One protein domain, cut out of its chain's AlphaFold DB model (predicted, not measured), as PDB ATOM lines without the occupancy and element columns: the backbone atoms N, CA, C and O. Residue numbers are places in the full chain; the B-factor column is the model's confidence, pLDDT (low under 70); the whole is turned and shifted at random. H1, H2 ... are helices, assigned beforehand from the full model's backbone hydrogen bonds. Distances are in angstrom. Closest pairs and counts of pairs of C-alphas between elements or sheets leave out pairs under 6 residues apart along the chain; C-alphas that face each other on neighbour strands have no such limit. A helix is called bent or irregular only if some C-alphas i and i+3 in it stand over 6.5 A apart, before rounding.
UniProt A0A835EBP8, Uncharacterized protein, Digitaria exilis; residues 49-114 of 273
ATOM      1  N   ASN A  49      40.160  68.455 -64.691       91.50
ATOM      2  CA  ASN A  49      39.479  68.524 -63.401       91.50
ATOM      3  C   ASN A  49      37.983  68.231 -63.548       91.50
ATOM      4  O   ASN A  49      37.429  67.547 -62.701       91.50
ATOM      5  N   CYS A  50      37.337  68.709 -64.620       89.88
ATOM      6  CA  CYS A  50      35.926  68.422 -64.892       89.88
ATOM      7  C   CYS A  50      35.700  66.923 -65.128       89.88
ATOM      8  O   CYS A  50      34.826  66.324 -64.505       89.88
ATOM      9  N   PHE A  51      36.540  66.307 -65.963       93.50
ATOM     10  CA  PHE A  51      36.507  64.866 -66.214       93.50
ATOM     11  C   PHE A  51      36.677  64.049 -64.924       93.50
ATOM     12  O   PHE A  51      35.840  63.195 -64.632       93.50
ATOM     13  N   SER A  52      37.727  64.319 -64.136       91.38
ATOM     14  CA  SER A  52      37.986  63.575 -62.895       91.38
ATOM     15  C   SER A  52      36.861  63.764 -61.884       91.38
ATOM     16  O   SER A  52      36.404  62.801 -61.280       91.38
ATOM     17  N   PHE A  53      36.351  64.988 -61.767       90.19
ATOM     18  CA  PHE A  53      35.262  65.320 -60.860       90.19
ATOM     19  C   PHE A  53      33.962  64.569 -61.188       90.19
ATOM     20  O   PHE A  53      33.318  64.026 -60.292       90.19
ATOM     21  N   ILE A  54      33.580  64.497 -62.470       89.75
ATOM     22  CA  ILE A  54      32.413  63.710 -62.904       89.75
ATOM     23  C   ILE A  54      32.643  62.226 -62.617       89.75
ATOM     24  O   ILE A  54      31.749  61.562 -62.105       89.75
ATOM     25  N   LYS A  55      33.846  61.717 -62.898       91.81
ATOM     26  CA  LYS A  55      34.183  60.311 -62.676       91.81
ATOM     27  C   LYS A  55      34.073  59.906 -61.202       91.81
ATOM     28  O   LYS A  55      33.439  58.904 -60.902       91.81
ATOM     29  N   GLU A  56      34.627  60.708 -60.295       89.75
ATOM     30  CA  GLU A  56      34.591  60.476 -58.839       89.75
ATOM     31  C   GLU A  56      33.183  60.620 -58.242       89.75
ATOM     32  O   GLU A  56      32.884  60.069 -57.184       89.75
ATOM     33  N   THR A  57      32.293  61.355 -58.912       88.12
ATOM     34  CA  THR A  57      30.920  61.555 -58.435       88.12
ATOM     35  C   THR A  57      30.142  60.245 -58.371       88.12
ATOM     36  O   THR A  57      29.325  60.077 -57.467       88.12
ATOM     37  N   TRP A  58      30.367  59.326 -59.311       88.94
ATOM     38  CA  TRP A  58      29.596  58.085 -59.383       88.94
ATOM     39  C   TRP A  58      29.808  57.196 -58.159       88.94
ATOM     40  O   TRP A  58      28.825  56.730 -57.594       88.94
ATOM     41  N   ASP A  59      31.042  57.094 -57.656       88.00
ATOM     42  CA  ASP A  59      31.338  56.364 -56.417       88.00
ATOM     43  C   ASP A  59      30.564  56.953 -55.221       88.00
ATOM     44  O   ASP A  59      30.019  56.225 -54.392       88.00
ATOM     45  N   VAL A  60      30.449  58.287 -55.157       87.06
ATOM     46  CA  VAL A  60      29.683  58.985 -54.108       87.06
ATOM     47  C   VAL A  60      28.177  58.751 -54.259       87.06
ATOM     48  O   VAL A  60      27.466  58.643 -53.254       87.06
ATOM     49  N   VAL A  61      27.672  58.700 -55.495       85.44
ATOM     50  CA  VAL A  61      26.264  58.391 -55.780       85.44
ATOM     51  C   VAL A  61      25.940  56.963 -55.357       85.44
ATOM     52  O   VAL A  61      24.952  56.778 -54.650       85.44
ATOM     53  N   ASP A  62      26.778  55.992 -55.711       85.56
ATOM     54  CA  ASP A  62      26.579  54.580 -55.379       85.56
ATOM     55  C   ASP A  62      26.667  54.340 -53.866       85.56
ATOM     56  O   ASP A  62      25.788  53.701 -53.281       85.56
ATOM     57  N   GLU A  63      27.665  54.927 -53.194       87.31
ATOM     58  CA  GLU A  63      27.821  54.829 -51.737       87.31
ATOM     59  C   GLU A  63      26.597  55.391 -51.000       87.31
ATOM     60  O   GLU A  63      26.041  54.749 -50.103       87.31
ATOM     61  N   ARG A  64      26.132  56.590 -51.380       85.75
ATOM     62  CA  ARG A  64      24.955  57.211 -50.746       85.75
ATOM     63  C   ARG A  64      23.660  56.501 -51.140       85.75
ATOM     64  O   ARG A  64      22.756  56.386 -50.312       85.75
ATOM     65  N   GLY A  65      23.568  56.014 -52.373       85.62
ATOM     66  CA  GLY A  65      22.418  55.287 -52.904       85.62
ATOM     67  C   GLY A  65      22.187  53.926 -52.244       85.62
ATOM     68  O   GLY A  65      21.069  53.422 -52.267       85.62
ATOM     69  N   ALA A  66      23.198  53.364 -51.575       87.81
ATOM     70  CA  ALA A  66      23.108  52.070 -50.897       87.81
ATOM     71  C   ALA A  66      22.238  52.061 -49.619       87.81
ATOM     72  O   ALA A  66      22.070  51.011 -48.997       87.81
ATOM     73  N   SER A  67      21.691  53.206 -49.188       88.50
ATOM     74  CA  SER A  67      20.827  53.288 -48.002       88.50
ATOM     75  C   SER A  67      19.591  54.152 -48.233       88.50
ATOM     76  O   SER A  67      19.669  55.196 -48.876       88.50
ATOM     77  N   ASP A  68      18.468  53.793 -47.605       86.81
ATOM     78  CA  ASP A  68      17.219  54.571 -47.672       86.81
ATOM     79  C   ASP A  68      17.417  56.034 -47.246       86.81
ATOM     80  O   ASP A  68      16.866  56.966 -47.838       86.81
ATOM     81  N   LYS A  69      18.249  56.253 -46.219       86.62
ATOM     82  CA  LYS A  69      18.595  57.596 -45.746       86.62
ATOM     83  C   LYS A  69      19.372  58.375 -46.810       86.62
ATOM     84  O   LYS A  69      19.042  59.531 -47.065       86.62
ATOM     85  N   GLY A  70      20.388  57.765 -47.418       84.75
ATOM     86  CA  GLY A  70      21.197  58.417 -48.444       84.75
ATOM     87  C   GLY A  70      20.421  58.655 -49.742       84.75
ATOM     88  O   GLY A  70      20.534  59.735 -50.315       84.75
ATOM     89  N   LEU A  71      19.517  57.751 -50.134       83.12
ATOM     90  CA  LEU A  71      18.560  57.972 -51.227       83.12
ATOM     91  C   LEU A  71      17.644  59.175 -50.961       83.12
ATOM     92  O   LEU A  71      17.417  59.995 -51.854       83.12
ATOM     93  N   LEU A  72      17.152  59.336 -49.728       83.25
ATOM     94  CA  LEU A  72      16.361  60.507 -49.342       83.25
ATOM     95  C   LEU A  72      17.187  61.804 -49.397       83.25
ATOM     96  O   LEU A  72      16.661  62.855 -49.769       83.25
ATOM     97  N   GLU A  73      18.467  61.755 -49.025       82.94
ATOM     98  CA  GLU A  73      19.387  62.892 -49.140       82.94
ATOM     99  C   GLU A  73      19.670  63.250 -50.605       82.94
ATOM    100  O   GLU A  73      19.538  64.416 -50.977       82.94
ATOM    101  N   LEU A  74      19.971  62.261 -51.453       83.00
ATOM    102  CA  LEU A  74      20.157  62.446 -52.894       83.00
ATOM    103  C   LEU A  74      18.897  63.035 -53.536       83.00
ATOM    104  O   LEU A  74      18.980  64.037 -54.241       83.00
ATOM    105  N   SER A  75      17.717  62.498 -53.221       80.75
ATOM    106  CA  SER A  75      16.431  63.012 -53.713       80.75
ATOM    107  C   SER A  75      16.228  64.498 -53.378       80.75
ATOM    108  O   SER A  75      15.772  65.264 -54.230       80.75
ATOM    109  N   LYS A  76      16.627  64.938 -52.174       83.06
ATOM    110  CA  LYS A  76      16.578  66.356 -51.774       83.06
ATOM    111  C   LYS A  76      17.581  67.212 -52.546       83.06
ATOM    112  O   LYS A  76      17.203  68.289 -53.001       83.06
ATOM    113  N   ILE A  77      18.825  66.749 -52.700       81.31
ATOM    114  CA  ILE A  77      19.873  67.467 -53.444       81.31
ATOM    115  C   ILE A  77      19.454  67.643 -54.907       81.31
ATOM    116  O   ILE A  77      19.476  68.758 -55.418       81.31
ATOM    117  N   PHE A  78      18.985  66.569 -55.547       79.69
ATOM    118  CA  PHE A  78      18.564  66.571 -56.948       79.69
ATOM    119  C   PHE A  78      17.160  67.133 -57.193       79.69
ATOM    120  O   PHE A  78      16.720  67.202 -58.342       79.69
ATOM    121  N   ARG A  79      16.454  67.546 -56.132       81.50
ATOM    122  CA  ARG A  79      15.063  68.026 -56.175       81.50
ATOM    123  C   ARG A  79      14.137  67.074 -56.948       81.50
ATOM    124  O   ARG A  79      13.310  67.531 -57.728       81.50
ATOM    125  N   ALA A  80      14.287  65.762 -56.777       77.06
ATOM    126  CA  ALA A  80      13.557  64.763 -57.565       77.06
ATOM    127  C   ALA A  80      12.042  64.750 -57.251       77.06
ATOM    128  O   ALA A  80      11.647  64.858 -56.088       77.06
ATOM    129  N   ARG A  81      11.185  64.587 -58.276       67.62
ATOM    130  CA  ARG A  81       9.705  64.567 -58.150       67.62
ATOM    131  C   ARG A  81       9.149  63.399 -57.330       67.62
ATOM    132  O   ARG A  81       8.202  63.583 -56.563       67.62
ATOM    133  N   LYS A  82       9.715  62.200 -57.478       60.78
ATOM    134  CA  LYS A  82       9.300  61.006 -56.732       60.78
ATOM    135  C   LYS A  82      10.241  60.806 -55.543       60.78
ATOM    136  O   LYS A  82      11.458  60.742 -55.694       60.78
ATOM    137  N   ARG A  83       9.674  60.721 -54.331       51.34
ATOM    138  CA  ARG A  83      10.408  60.173 -53.181       51.34
ATOM    139  C   ARG A  83      10.691  58.707 -53.494       51.34
ATOM    140  O   ARG A  83       9.732  57.960 -53.697       51.34
ATOM    141  N   TYR A  84      11.950  58.288 -53.408       49.06
ATOM    142  CA  TYR A  84      12.263  56.915 -53.009       49.06
ATOM    143  C   TYR A  84      11.466  56.652 -51.704       49.06
ATOM    144  O   TYR A  84      11.756  57.242 -50.665       49.06
ATOM    145  N   ARG A  85      10.329  55.935 -51.766       39.53
ATOM    146  CA  ARG A  85       9.459  55.636 -50.596       39.53
ATOM    147  C   ARG A  85      10.248  54.728 -49.630       39.53
ATOM    148  O   ARG A  85      10.887  53.811 -50.117       39.53
ATOM    149  N   LYS A  86      10.235  54.860 -48.293       35.34
ATOM    150  CA  LYS A  86       9.202  55.296 -47.324       35.34
ATOM    151  C   LYS A  86       9.766  56.186 -46.194       35.34
ATOM    152  O   LYS A  86      10.900  56.027 -45.768       35.34
ATOM    153  N   ASP A  87       8.904  57.078 -45.704       41.56
ATOM    154  CA  ASP A  87       8.839  57.706 -44.371       41.56
ATOM    155  C   ASP A  87      10.082  57.684 -43.462       41.56
ATOM    156  O   ASP A  87      10.213  56.823 -42.597       41.56
ATOM    157  N   VAL A  88      10.901  58.742 -43.527       39.78
ATOM    158  CA  VAL A  88      11.708  59.185 -42.378       39.78
ATOM    159  C   VAL A  88      11.706  60.716 -42.320       39.78
ATOM    160  O   VAL A  88      12.289  61.398 -43.165       39.78
ATOM    161  N   GLN A  89      11.030  61.274 -41.313       41.31
ATOM    162  CA  GLN A  89      11.283  62.640 -40.860       41.31
ATOM    163  C   GLN A  89      12.479  62.606 -39.906       41.31
ATOM    164  O   GLN A  89      12.381  62.020 -38.834       41.31
ATOM    165  N   ASP A  90      13.586  63.260 -40.253       36.47
ATOM    166  CA  ASP A  90      14.524  63.748 -39.237       36.47
ATOM    167  C   ASP A  90      15.212  65.034 -39.719       36.47
ATOM    168  O   ASP A  90      15.616  65.168 -40.878       36.47
ATOM    169  N   HIS A  91      15.276  66.010 -38.817       43.97
ATOM    170  CA  HIS A  91      15.926  67.307 -38.949       43.97
ATOM    171  C   HIS A  91      17.269  67.246 -38.227       43.97
ATOM    172  O   HIS A  91      17.389  67.716 -37.098       43.97
ATOM    173  N   ARG A  92      18.308  66.705 -38.874       36.78
ATOM    174  CA  ARG A  92      19.685  66.848 -38.383       36.78
ATOM    175  C   ARG A  92      20.667  67.140 -39.510       36.78
ATOM    176  O   ARG A  92      20.737  66.430 -40.506       36.78
ATOM    177  N   ARG A  93      21.404  68.236 -39.317       41.84
ATOM    178  CA  ARG A  93      22.462  68.770 -40.179       41.84
ATOM    179  C   ARG A  93      23.754  68.015 -39.853       41.84
ATOM    180  O   ARG A  93      24.245  68.118 -38.733       41.84
ATOM    181  N   PHE A  94      24.267  67.251 -40.812       38.16
ATOM    182  CA  PHE A  94      25.555  66.552 -40.733       38.16
ATOM    183  C   PHE A  94      26.623  67.314 -41.545       38.16
ATOM    184  O   PHE A  94      26.264  68.096 -42.431       38.16
ATOM    185  N   PRO A  95      27.921  67.174 -41.218       42.62
ATOM    186  CA  PRO A  95      28.960  68.068 -41.711       42.62
ATOM    187  C   PRO A  95      29.374  67.780 -43.166       42.62
ATOM    188  O   PRO A  95      29.652  66.654 -43.556       42.62
ATOM    189  N   VAL A  96      29.399  68.873 -43.928       43.06
ATOM    190  CA  VAL A  96      30.117  69.220 -45.168       43.06
ATOM    191  C   VAL A  96      31.005  68.137 -45.817       43.06
ATOM    192  O   VAL A  96      32.217  68.126 -45.644       43.06
ATOM    193  N   ASN A  97      30.408  67.354 -46.718       50.41
ATOM    194  CA  ASN A  97      30.973  67.122 -48.058       50.41
ATOM    195  C   ASN A  97      29.945  67.598 -49.107       50.41
ATOM    196  O   ASN A  97      29.469  66.861 -49.972       50.41
ATOM    197  N   ILE A  98      29.514  68.845 -48.890       49.84
ATOM    198  CA  ILE A  98      28.504  69.607 -49.643       49.84
ATOM    199  C   ILE A  98      29.019  69.959 -51.056       49.84
ATOM    200  O   ILE A  98      28.238  70.278 -51.939       49.84
ATOM    201  N   ASP A  99      30.324  69.812 -51.303       71.56
ATOM    202  CA  ASP A  99      31.004  70.362 -52.475       71.56
ATOM    203  C   ASP A  99      30.803  69.565 -53.780       71.56
ATOM    204  O   ASP A  99      30.659  70.169 -54.839       71.56
ATOM    205  N   ILE A 100      30.748  68.224 -53.747       77.31
ATOM    206  CA  ILE A 100      30.694  67.416 -54.985       77.31
ATOM    207  C   ILE A 100      29.272  67.292 -55.562       77.31
ATOM    208  O   ILE A 100      29.021  67.642 -56.715       77.31
ATOM    209  N   MET A 101      28.302  66.881 -54.742       77.50
ATOM    210  CA  MET A 101      26.939  66.606 -55.212       77.50
ATOM    211  C   MET A 101      26.170  67.872 -55.609       77.50
ATOM    212  O   MET A 101      25.365  67.825 -56.536       77.50
ATOM    213  N   GLU A 102      26.424  69.012 -54.958       77.81
ATOM    214  CA  GLU A 102      25.793  70.284 -55.337       77.81
ATOM    215  C   GLU A 102      26.315  70.811 -56.676       77.81
ATOM    216  O   GLU A 102      25.536  71.333 -57.472       77.81
ATOM    217  N   LYS A 103      27.611  70.641 -56.966       80.81
ATOM    218  CA  LYS A 103      28.207  71.004 -58.261       80.81
ATOM    219  C   LYS A 103      27.685  70.119 -59.393       80.81
ATOM    220  O   LYS A 103      27.368  70.635 -60.461       80.81
ATOM    221  N   VAL A 104      27.544  68.813 -59.158       81.19
ATOM    222  CA  VAL A 104      26.943  67.875 -60.127       81.19
ATOM    223  C   VAL A 104      25.484  68.228 -60.362       81.19
ATOM    224  O   VAL A 104      25.044  68.301 -61.507       81.19
ATOM    225  N   PHE A 105      24.744  68.510 -59.289       79.81
ATOM    226  CA  PHE A 105      23.379  68.996 -59.396       79.81
ATOM    227  C   PHE A 105      23.315  70.286 -60.211       79.81
ATOM    228  O   PHE A 105      22.514  70.356 -61.131       79.81
ATOM    229  N   ALA A 106      24.171  71.275 -59.941       80.75
ATOM    230  CA  ALA A 106      24.216  72.528 -60.693       80.75
ATOM    231  C   ALA A 106      24.523  72.302 -62.183       80.75
ATOM    232  O   ALA A 106      23.869  72.904 -63.035       80.75
ATOM    233  N   ALA A 107      25.456  71.399 -62.502       82.44
ATOM    234  CA  ALA A 107      25.767  71.012 -63.875       82.44
ATOM    235  C   ALA A 107      24.572  70.333 -64.566       82.44
ATOM    236  O   ALA A 107      24.220  70.702 -65.684       82.44
ATOM    237  N   GLY A 108      23.897  69.398 -63.892       80.06
ATOM    238  CA  GLY A 108      22.674  68.774 -64.400       80.06
ATOM    239  C   GLY A 108      21.529  69.778 -64.563       80.06
ATOM    240  O   GLY A 108      20.822  69.757 -65.567       80.06
ATOM    241  N   ASN A 109      21.374  70.714 -63.625       81.06
ATOM    242  CA  ASN A 109      20.329  71.738 -63.657       81.06
ATOM    243  C   ASN A 109      20.514  72.724 -64.814       81.06
ATOM    244  O   ASN A 109      19.521  73.249 -65.303       81.06
ATOM    245  N   LEU A 110      21.746  72.956 -65.283       83.00
ATOM    246  CA  LEU A 110      21.977  73.736 -66.501       83.00
ATOM    247  C   LEU A 110      21.270  73.104 -67.709       83.00
ATOM    248  O   LEU A 110      20.776  73.829 -68.562       83.00
ATOM    249  N   TYR A 111      21.210  71.772 -67.774       79.62
ATOM    250  CA  TYR A 111      20.524  71.055 -68.846       79.62
ATOM    251  C   TYR A 111      19.021  70.916 -68.571       79.62
ATOM    252  O   TYR A 111      18.200  71.297 -69.399       79.62
ATOM    253  N   TYR A 112      18.655  70.407 -67.392       75.31
ATOM    254  CA  TYR A 112      17.267  70.054 -67.081       75.31
ATOM    255  C   TYR A 112      16.400  71.239 -66.636       75.31
ATOM    256  O   TYR A 112      15.181  71.164 -66.746       75.31
ATOM    257  N   ASN A 113      16.989  72.327 -66.135       80.75
ATOM    258  CA  ASN A 113      16.269  73.469 -65.564       80.75
ATOM    259  C   ASN A 113      16.975  74.804 -65.860       80.75
ATOM    260  O   ASN A 113      17.141  75.647 -64.977       80.75
ATOM    261  N   TYR A 114      17.406  74.995 -67.111       81.44
ATOM    262  CA  TYR A 114      18.110  76.210 -67.535       81.44
ATOM    263  C   TYR A 114      17.322  77.500 -67.246       81.44
ATOM    264  O   TYR A 114      17.912  78.508 -66.864       81.44
TER     265      TYR A 114
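What this domain is: This is residues 49 to 114 of the 273 residues of an uncharacterized protein of Digitaria exilis (UniProt A0A835EBP8). A long helix, H1, folds back at its last residues into a shorter one, H2, as a loose helical hairpin, and a third helix, H3, starts near the middle of H1 and runs away from it at nearly a right angle. A wide loop, residues 78 to 97, swings from the end of H2 to the start of H3, and its residues 91 to 97 stick out free. The printed part has 66 residues with three named helices, in the order H1, H2, H3, and no named strand; the class is all helix. It is only just compact, close to loose, with a radius of gyration of the C-alphas of 12.6 A and spans of 36 by 25 by 20 A.

Where its parts are: H1, residues 49 to 65, begins at C-alpha 49 (39.479, 68.524, -63.401) and is 24.0 A long. H2 is residues 68 to 77, 14.4 A. H3, residues 98 to 112, is 20.7 A long and ends at C-alpha 112 (17.267, 70.054, -67.081); it is only just irregular, with C-alphas 98 and 101 6.52 A apart.

How they stand to each other: H1 touches H2 with residues 61 to 65 alone; the closest C-alphas, of Arg 64 and Gly 70, are 4.6 A apart. This hairpin has a steep tilt of 40 degrees, opposite ways. Residues 53 to 57 of H1 touch residues 100 to 104 of H3, about perpendicular at 76 degrees, with the C-alphas of Thr 57 and Ile 100 closest at 6.8 A. H2 and H3 only just touch, with 3 pairs of C-alphas within 8 A, the closest being Ile 77 and Glu 102 at 6.8 A. Every O i to N i+4 pair is within hydrogen-bond range in H2, but 10 of 13 in H1 and 8 of 11 in H3.

The domain as a whole: The C-alphas farthest apart, of Asn 49 and Asp 87, are 37.7 A apart. The printed part has no cut. The link from H1 to H2 is tight and that from H2 to H3 long, 20 residues. The mean pLDDT of the printed part is 73.3; residues 81 to 98 are under 70.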